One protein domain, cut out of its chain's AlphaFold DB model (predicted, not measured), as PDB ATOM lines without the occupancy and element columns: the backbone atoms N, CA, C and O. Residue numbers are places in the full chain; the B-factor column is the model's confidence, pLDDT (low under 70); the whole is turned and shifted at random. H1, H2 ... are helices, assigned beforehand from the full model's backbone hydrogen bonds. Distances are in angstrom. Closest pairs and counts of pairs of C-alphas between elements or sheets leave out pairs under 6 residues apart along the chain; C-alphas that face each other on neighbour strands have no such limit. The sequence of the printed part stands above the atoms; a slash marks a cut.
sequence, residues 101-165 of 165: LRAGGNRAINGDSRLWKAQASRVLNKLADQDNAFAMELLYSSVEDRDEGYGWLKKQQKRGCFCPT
ATOM      1  N   LEU A 101     137.027 125.181 162.121       95.88
ATOM      2  CA  LEU A 101     137.160 125.519 160.699       95.88
ATOM      3  C   LEU A 101     137.648 124.326 159.870       95.88
ATOM      4  O   LEU A 101     137.105 124.054 158.803       95.88
ATOM      5  N   ARG A 102     138.651 123.590 160.363       95.62
ATOM      6  CA  ARG A 102     139.178 122.405 159.673       95.62
ATOM      7  C   ARG A 102     138.204 121.230 159.717       95.62
ATOM      8  O   ARG A 102     138.048 120.549 158.706       95.62
ATOM      9  N   ALA A 103     137.527 121.019 160.844       97.50
ATOM     10  CA  ALA A 103     136.515 119.981 161.019       97.50
ATOM     11  C   ALA A 103     135.275 120.233 160.153       97.50
ATOM     12  O   ALA A 103     134.622 119.273 159.760       97.50
ATOM     13  N   GLY A 104     134.975 121.497 159.835       95.19
ATOM     14  CA  GLY A 104     133.905 121.905 158.921       95.19
ATOM     15  C   GLY A 104     134.348 122.228 157.494       95.19
ATOM     16  O   GLY A 104     133.572 122.791 156.721       95.19
ATOM     17  N   GLY A 105     135.605 121.931 157.153       90.94
ATOM     18  CA  GLY A 105     136.187 122.233 155.850       90.94
ATOM     19  C   GLY A 105     135.832 121.209 154.772       90.94
ATOM     20  O   GLY A 105     135.329 120.124 155.047       90.94
ATOM     21  N   ASN A 106     136.176 121.517 153.521       88.62
ATOM     22  CA  ASN A 106     135.839 120.671 152.364       88.62
ATOM     23  C   ASN A 106     136.518 119.290 152.370       88.62
ATOM     24  O   ASN A 106     136.033 118.367 151.725       88.62
ATOM     25  N   ARG A 107     137.643 119.147 153.083       90.44
ATOM     26  CA  ARG A 107     138.351 117.868 153.272       90.44
ATOM     27  C   ARG A 107     137.775 117.011 154.393       90.44
ATOM     28  O   ARG A 107     138.222 115.882 154.554       90.44
ATOM     29  N   ALA A 108     136.883 117.564 155.209       94.12
ATOM     30  CA  ALA A 108     136.444 116.914 156.426       94.12
ATOM     31  C   ALA A 108     135.683 115.623 156.110       94.12
ATOM     32  O   ALA A 108     134.654 115.657 155.439       94.12
ATOM     33  N   ILE A 109     136.184 114.502 156.624       96.06
ATOM     34  CA  ILE A 109     135.538 113.188 156.475       96.06
ATOM     35  C   ILE A 109     134.631 112.829 157.660       96.06
ATOM     36  O   ILE A 109     133.938 111.815 157.627       96.06
ATOM     37  N   ASN A 110     134.618 113.654 158.713       95.50
ATOM     38  CA  ASN A 110     133.714 113.473 159.844       95.50
ATOM     39  C   ASN A 110     132.252 113.772 159.449       95.50
ATOM     40  O   ASN A 110     131.977 114.634 158.612       95.50
ATOM     41  N   GLY A 111     131.306 113.081 160.091       94.94
ATOM     42  CA  GLY A 111     129.869 113.215 159.804       94.94
ATOM     43  C   GLY A 111     129.259 114.572 160.181       94.94
ATOM     44  O   GLY A 111     128.180 114.917 159.696       94.94
ATOM     45  N   ASP A 112     129.970 115.363 160.984       96.88
ATOM     46  CA  ASP A 112     129.478 116.595 161.605       96.88
ATOM     47  C   ASP A 112     130.067 117.868 160.982       96.88
ATOM     48  O   ASP A 112     129.923 118.959 161.534       96.88
ATOM     49  N   SER A 113     130.684 117.777 159.799       95.56
ATOM     50  CA  SER A 113     131.366 118.907 159.151       95.56
ATOM     51  C   SER A 113     130.488 120.167 159.049       95.56
ATOM     52  O   SER A 113     130.899 121.272 159.412       95.56
ATOM     53  N   ARG A 114     129.208 120.017 158.679       94.75
ATOM     54  CA  ARG A 114     128.263 121.153 158.627       94.75
ATOM     55  C   ARG A 114     128.014 121.794 159.994       94.75
ATOM     56  O   ARG A 114     127.850 123.012 160.065       94.75
ATOM     57  N   LEU A 115     127.986 120.999 161.064       96.69
ATOM     58  CA  LEU A 115     127.824 121.505 162.427       96.69
ATOM     59  C   LEU A 115     129.067 122.287 162.851       96.69
ATOM     60  O   LEU A 115     128.934 123.411 163.335       96.69
ATOM     61  N   TRP A 116     130.261 121.749 162.598       97.69
ATOM     62  CA  TRP A 116     131.518 122.431 162.905       97.69
ATOM     63  C   TRP A 116     131.679 123.742 162.136       97.69
ATOM     64  O   TRP A 116     132.040 124.757 162.734       97.69
ATOM     65  N   LYS A 117     131.311 123.767 160.848       94.19
ATOM     66  CA  LYS A 117     131.287 124.998 160.041       94.19
ATOM     67  C   LYS A 117     130.361 126.048 160.660       94.19
ATOM     68  O   LYS A 117     130.778 127.182 160.877       94.19
ATOM     69  N   ALA A 118     129.133 125.668 161.017       93.69
ATOM     70  CA  ALA A 118     128.175 126.580 161.642       93.69
ATOM     71  C   ALA A 118     128.647 127.098 163.015       93.69
ATOM     72  O   ALA A 118     128.446 128.272 163.340       93.69
ATOM     73  N   GLN A 119     129.286 126.246 163.821       95.75
ATOM     74  CA  GLN A 119     129.869 126.648 165.101       95.75
ATOM     75  C   GLN A 119     131.030 127.631 164.913       95.75
ATOM     76  O   GLN A 119     131.031 128.681 165.560       95.75
ATOM     77  N   ALA A 120     131.954 127.350 163.986       95.69
ATOM     78  CA  ALA A 120     133.052 128.253 163.650       95.69
ATOM     79  C   ALA A 120     132.526 129.630 163.225       95.69
ATOM     80  O   ALA A 120     132.922 130.642 163.804       95.69
ATOM     81  N   SER A 121     131.567 129.675 162.290       92.38
ATOM     82  CA  SER A 121     130.947 130.924 161.839       92.38
ATOM     83  C   SER A 121     130.299 131.692 162.989       92.38
ATOM     84  O   SER A 121     130.459 132.906 163.073       92.38
ATOM     85  N   ARG A 122     129.596 131.022 163.909       94.25
ATOM     86  CA  ARG A 122     128.971 131.688 165.065       94.25
ATOM     87  C   ARG A 122     130.009 132.346 165.975       94.25
ATOM     88  O   ARG A 122     129.821 133.492 166.382       94.25
ATOM     89  N   VAL A 123     131.083 131.629 166.309       95.25
ATOM     90  CA  VAL A 123     132.147 132.145 167.185       95.25
ATOM     91  C   VAL A 123     132.878 133.304 166.511       95.25
ATOM     92  O   VAL A 123     133.070 134.351 167.128       95.25
ATOM     93  N   LEU A 124     133.231 133.143 165.237       93.56
ATOM     94  CA  LEU A 124     133.931 134.159 164.465       93.56
ATOM     95  C   LEU A 124     133.107 135.434 164.289       93.56
ATOM     96  O   LEU A 124     133.637 136.511 164.533       93.56
ATOM     97  N   ASN A 125     131.819 135.329 163.945       91.25
ATOM     98  CA  ASN A 125     130.938 136.497 163.833       91.25
ATOM     99  C   ASN A 125     130.862 137.265 165.156       91.25
ATOM    100  O   ASN A 125     131.078 138.472 165.177       91.25
ATOM    101  N   LYS A 126     130.677 136.564 166.284       94.06
ATOM    102  CA  LYS A 126     130.665 137.202 167.607       94.06
ATOM    103  C   LYS A 126     131.969 137.953 167.902       94.06
ATOM    104  O   LYS A 126     131.931 139.059 168.431       94.06
ATOM    105  N   LEU A 127     133.119 137.361 167.582       92.88
ATOM    106  CA  LEU A 127     134.421 138.003 167.777       92.88
ATOM    107  C   LEU A 127     134.623 139.185 166.817       92.88
ATOM    108  O   LEU A 127     135.154 140.219 167.215       92.88
ATOM    109  N   ALA A 128     134.175 139.067 165.571       89.44
ATOM    110  CA  ALA A 128     134.226 140.137 164.582       89.44
ATOM    111  C   ALA A 128     133.286 141.309 164.931       89.44
ATOM    112  O   ALA A 128     133.584 142.467 164.627       89.44
ATOM    113  N   ASP A 129     132.171 141.050 165.609       89.69
ATOM    114  CA  ASP A 129     131.305 142.090 166.174       89.69
ATOM    115  C   ASP A 129     131.976 142.827 167.338       89.69
ATOM    116  O   ASP A 129     131.725 144.012 167.543       89.69
ATOM    117  N   GLN A 130     132.894 142.157 168.035       92.06
ATOM    118  CA  GLN A 130     133.772 142.725 169.065       92.06
ATOM    119  C   GLN A 130     135.080 143.292 168.494       92.06
ATOM    120  O   GLN A 130     136.048 143.488 169.226       92.06
ATOM    121  N   ASP A 131     135.126 143.539 167.185       86.75
ATOM    122  CA  ASP A 131     136.266 144.139 166.493       86.75
ATOM    123  C   ASP A 131     137.566 143.324 166.543       86.75
ATOM    124  O   ASP A 131     138.667 143.852 166.367       86.75
ATOM    125  N   ASN A 132     137.452 142.006 166.709       89.81
ATOM    126  CA  ASN A 132     138.593 141.112 166.620       89.81
ATOM    127  C   ASN A 132     139.058 140.982 165.157       89.81
ATOM    128  O   ASN A 132     138.420 140.319 164.336       89.81
ATOM    129  N   ALA A 133     140.196 141.603 164.840       88.25
ATOM    130  CA  ALA A 133     140.765 141.591 163.493       88.25
ATOM    131  C   ALA A 133     141.080 140.171 162.998       88.25
ATOM    132  O   ALA A 133     140.815 139.859 161.840       88.25
ATOM    133  N   PHE A 134     141.572 139.293 163.875       88.12
ATOM    134  CA  PHE A 134     141.870 137.906 163.520       88.12
ATOM    135  C   PHE A 134     140.605 137.132 163.124       88.12
ATOM    136  O   PHE A 134     140.613 136.400 162.140       88.12
ATOM    137  N   ALA A 135     139.489 137.341 163.823       91.31
ATOM    138  CA  ALA A 135     138.219 136.719 163.469       91.31
ATOM    139  C   ALA A 135     137.674 137.222 162.125       91.31
ATOM    140  O   ALA A 135     137.189 136.425 161.329       91.31
ATOM    141  N   MET A 136     137.793 138.524 161.848       89.88
ATOM    142  CA  MET A 136     137.413 139.094 160.549       89.88
ATOM    143  C   MET A 136     138.254 138.520 159.397       89.88
ATOM    144  O   MET A 136     137.707 138.222 158.340       89.88
ATOM    145  N   GLU A 137     139.557 138.318 159.608       87.00
ATOM    146  CA  GLU A 137     140.454 137.694 158.624       87.00
ATOM    147  C   GLU A 137     140.086 136.224 158.370       87.00
ATOM    148  O   GLU A 137     140.015 135.755 157.229       87.00
ATOM    149  N   LEU A 138     139.788 135.482 159.440       89.12
ATOM    150  CA  LEU A 138     139.316 134.107 159.323       89.12
ATOM    151  C   LEU A 138     137.956 134.025 158.620       89.12
ATOM    152  O   LEU A 138     137.748 133.107 157.835       89.12
ATOM    153  N   LEU A 139     137.040 134.974 158.840       87.75
ATOM    154  CA  LEU A 139     135.785 135.045 158.083       87.75
ATOM    155  C   LEU A 139     136.053 135.293 156.601       87.75
ATOM    156  O   LEU A 139     135.560 134.527 155.784       87.75
ATOM    157  N   TYR A 140     136.887 136.279 156.254       83.81
ATOM    158  CA  TYR A 140     137.253 136.561 154.861       83.81
ATOM    159  C   TYR A 140     137.781 135.320 154.127       83.81
ATOM    160  O   TYR A 140     137.383 135.054 152.995       83.81
ATOM    161  N   SER A 141     138.645 134.543 154.780       78.81
ATOM    162  CA  SER A 141     139.252 133.341 154.195       78.81
ATOM    163  C   SER A 141     138.355 132.094 154.206       78.81
ATOM    164  O   SER A 141     138.668 131.133 153.502       78.81
ATOM    165  N   SER A 142     137.262 132.083 154.979       75.88
ATOM    166  CA  SER A 142     136.403 130.900 155.168       75.88
ATOM    167  C   SER A 142     135.009 131.001 154.544       75.88
ATOM    168  O   SER A 142     134.353 129.967 154.390       75.88
ATOM    169  N   VAL A 143     134.542 132.199 154.179       72.44
ATOM    170  CA  VAL A 143     133.265 132.370 153.473       72.44
ATOM    171  C   VAL A 143     133.390 132.001 151.996       72.44
ATOM    172  O   VAL A 143     134.370 132.316 151.326       72.44
ATOM    173  N   GLU A 144     132.370 131.320 151.478       68.50
ATOM    174  CA  GLU A 144     132.278 131.001 150.048       68.50
ATOM    175  C   GLU A 144     131.835 132.222 149.231       68.50
ATOM    176  O   GLU A 144     132.270 132.398 148.090       68.50
ATOM    177  N   ASP A 145     131.002 133.081 149.825       74.38
ATOM    178  CA  ASP A 145     130.564 134.334 149.224       74.38
ATOM    179  C   ASP A 145     131.663 135.396 149.352       74.38
ATOM    180  O   ASP A 145     131.983 135.896 150.436       74.38
ATOM    181  N   ARG A 146     132.250 135.756 148.209       67.12
ATOM    182  CA  ARG A 146     133.331 136.741 148.158       67.12
ATOM    183  C   ARG A 146     132.870 138.137 148.565       67.12
ATOM    184  O   ARG A 146     133.680 138.870 149.128       67.12
ATOM    185  N   ASP A 147     131.619 138.515 148.314       73.75
ATOM    186  CA  ASP A 147     131.113 139.842 148.670       73.75
ATOM    187  C   ASP A 147     130.968 139.982 150.190       73.75
ATOM    188  O   ASP A 147     131.349 141.015 150.753       73.75
ATOM    189  N   GLU A 148     130.523 138.917 150.866       72.44
ATOM    190  CA  GLU A 148     130.517 138.834 152.331       72.44
ATOM    191  C   GLU A 148     131.947 138.931 152.890       72.44
ATOM    192  O   GLU A 148     132.219 139.730 153.794       72.44
ATOM    193  N   GLY A 149     132.894 138.202 152.292       71.62
ATOM    194  CA  GLY A 149     134.304 138.247 152.681       71.62
ATOM    195  C   GLY A 149     134.912 139.645 152.536       71.62
ATOM    196  O   GLY A 149     135.551 140.158 153.460       71.62
ATOM    197  N   TYR A 150     134.674 140.313 151.404       73.56
ATOM    198  CA  TYR A 150     135.129 141.689 151.186       73.56
ATOM    199  C   TYR A 150     134.471 142.689 152.145       73.56
ATOM    200  O   TYR A 150     135.075 143.722 152.456       73.56
ATOM    201  N   GLY A 151     133.263 142.405 152.637       77.81
ATOM    202  CA  GLY A 151     132.606 143.182 153.687       77.81
ATOM    203  C   GLY A 151     133.448 143.259 154.964       77.81
ATOM    204  O   GLY A 151     133.661 144.353 155.500       77.81
ATOM    205  N   TRP A 152     134.005 142.126 155.399       75.88
ATOM    206  CA  TRP A 152     134.860 142.049 156.586       75.88
ATOM    207  C   TRP A 152     136.190 142.790 156.413       75.88
ATOM    208  O   TRP A 152     136.565 143.575 157.288       75.88
ATOM    209  N   LEU A 153     136.849 142.665 155.255       74.44
ATOM    210  CA  LEU A 153     138.075 143.420 154.954       74.44
ATOM    211  C   LEU A 153     137.840 144.937 154.933       74.44
ATOM    212  O   LEU A 153     138.617 145.709 155.499       74.44
ATOM    213  N   LYS A 154     136.734 145.391 154.331       77.50
ATOM    214  CA  LYS A 154     136.364 146.818 154.328       77.50
ATOM    215  C   LYS A 154     136.119 147.339 155.747       77.50
ATOM    216  O   LYS A 154     136.483 148.480 156.042       77.50
ATOM    217  N   LYS A 155     135.517 146.528 156.629       75.81
ATOM    218  CA  LYS A 155     135.307 146.875 158.046       75.81
ATOM    219  C   LYS A 155     136.643 147.057 158.779       75.81
ATOM    220  O   LYS A 155     136.778 148.030 159.518       75.81
ATOM    221  N   GLN A 156     137.633 146.195 158.528       73.62
ATOM    222  CA  GLN A 156     138.989 146.340 159.076       73.62
ATOM    223  C   GLN A 156     139.691 147.614 158.562       73.62
ATOM    224  O   GLN A 156     140.174 148.423 159.355       73.62
ATOM    225  N   GLN A 157     139.710 147.834 157.242       68.50
ATOM    226  CA  GLN A 157     140.428 148.951 156.608       68.50
ATOM    227  C   GLN A 157     139.918 150.330 157.048       68.50
ATOM    228  O   GLN A 157     140.714 151.215 157.357       68.50
ATOM    229  N   LYS A 158     138.593 150.513 157.148       70.19
ATOM    230  CA  LYS A 158     137.995 151.776 157.621       70.19
ATOM    231  C   LYS A 158     138.455 152.165 159.027       70.19
ATOM    232  O   LYS A 158     138.475 153.349 159.347       70.19
ATOM    233  N   ARG A 159     138.826 151.190 159.857       65.62
ATOM    234  CA  ARG A 159     139.280 151.420 161.233       65.62
ATOM    235  C   ARG A 159     140.784 151.656 161.325       65.62
ATOM    236  O   ARG A 159     141.196 152.472 162.135       65.62
ATOM    237  N   GLY A 160     141.585 151.044 160.449       58.69
ATOM    238  CA  GLY A 160     143.010 151.376 160.304       58.69
ATOM    239  C   GLY A 160     143.259 152.814 159.824       58.69
ATOM    240  O   GLY A 160     144.302 153.385 160.119       58.69
ATOM    241  N   CYS A 161     142.288 153.423 159.132       51.78
ATOM    242  CA  CYS A 161     142.313 154.843 158.763       51.78
ATOM    243  C   CYS A 161     141.771 155.795 159.847       51.78
ATOM    244  O   CYS A 161     141.902 157.008 159.690       51.78
ATOM    245  N   PHE A 162     141.166 155.292 160.929       42.00
ATOM    246  CA  PHE A 162     140.665 156.115 162.031       42.00
ATOM    247  C   PHE A 162     141.750 156.240 163.110       42.00
ATOM    248  O   PHE A 162     141.689 155.602 164.158       42.00
ATOM    249  N   CYS A 163     142.777 157.048 162.835       33.84
ATOM    250  CA  CYS A 163     143.651 157.558 163.889       33.84
ATOM    251  C   CYS A 163     142.844 158.572 164.716       33.84
ATOM    252  O   CYS A 163     142.360 159.545 164.132       33.84
ATOM    253  N   PRO A 164     142.676 158.390 166.037       39.44
ATOM    254  CA  PRO A 164     142.112 159.442 166.866       39.44
ATOM    255  C   PRO A 164     143.105 160.613 166.887       39.44
ATOM    256  O   PRO A 164     144.261 160.441 167.275       39.44
ATOM    257  N   THR A 165     142.663 161.769 166.395       41.47
ATOM    258  CA  THR A 165     143.301 163.077 166.624       41.47
ATOM    259  C   THR A 165     143.108 163.516 168.062       41.47
ATOM    260  O   THR A 165     141.966 163.334 168.548       41.47
TER     261      THR A 165
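This is residues 101 to 165 of the 165 residues of an uncharacterized protein of Vibrio scophthalmi (UniProt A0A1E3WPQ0). Three helices fold back and forth as a zigzag, with H2 in the middle between H1 and H3; residues 101 to 112 loop before H1 and residues 160 to 165 stick out as a free tail. The printed part has 65 residues, class all helix, with H1, H2, H3 in that order and no named strand. It is loose, with a radius of gyration of the C-alphas of 13.7 A, and spans 52 by 20 by 12 A.

H1, residues 113 to 129, begins at C-alpha 113 (131.366, 118.907, 159.151) and is 24.2 A long. H2, residues 133 to 142, measures 14.2 A. H3, residues 146 to 160, measures 21.3 A and ends at C-alpha 160 (143.010, 151.376, 160.304).

H1 touches H2 with residues 121 to 128 alone, the closest C-alphas being Leu 124 and Ala 135, 5.1 A; this hairpin runs opposite ways at a shallow tilt of 34 degrees, only just short of steep. H2 and H3, also a hairpin, touch, closest at C-alphas Tyr 140 and Gly 149, 4.0 A, opposite ways at a shallow 17 degrees. H1 and H3 are only just apart, closest 8.2 A. Every O i to N i+4 pair is within hydrogen-bond range in H1 and H2, and 10 of 11 in H3.

The C-alphas of Gly 111 and Thr 165, farthest apart, are 52.1 A apart. The printed part has no cut, and both links are tight. pLDDT is under 70 at residues 144, 146, 157 and 159 to 165.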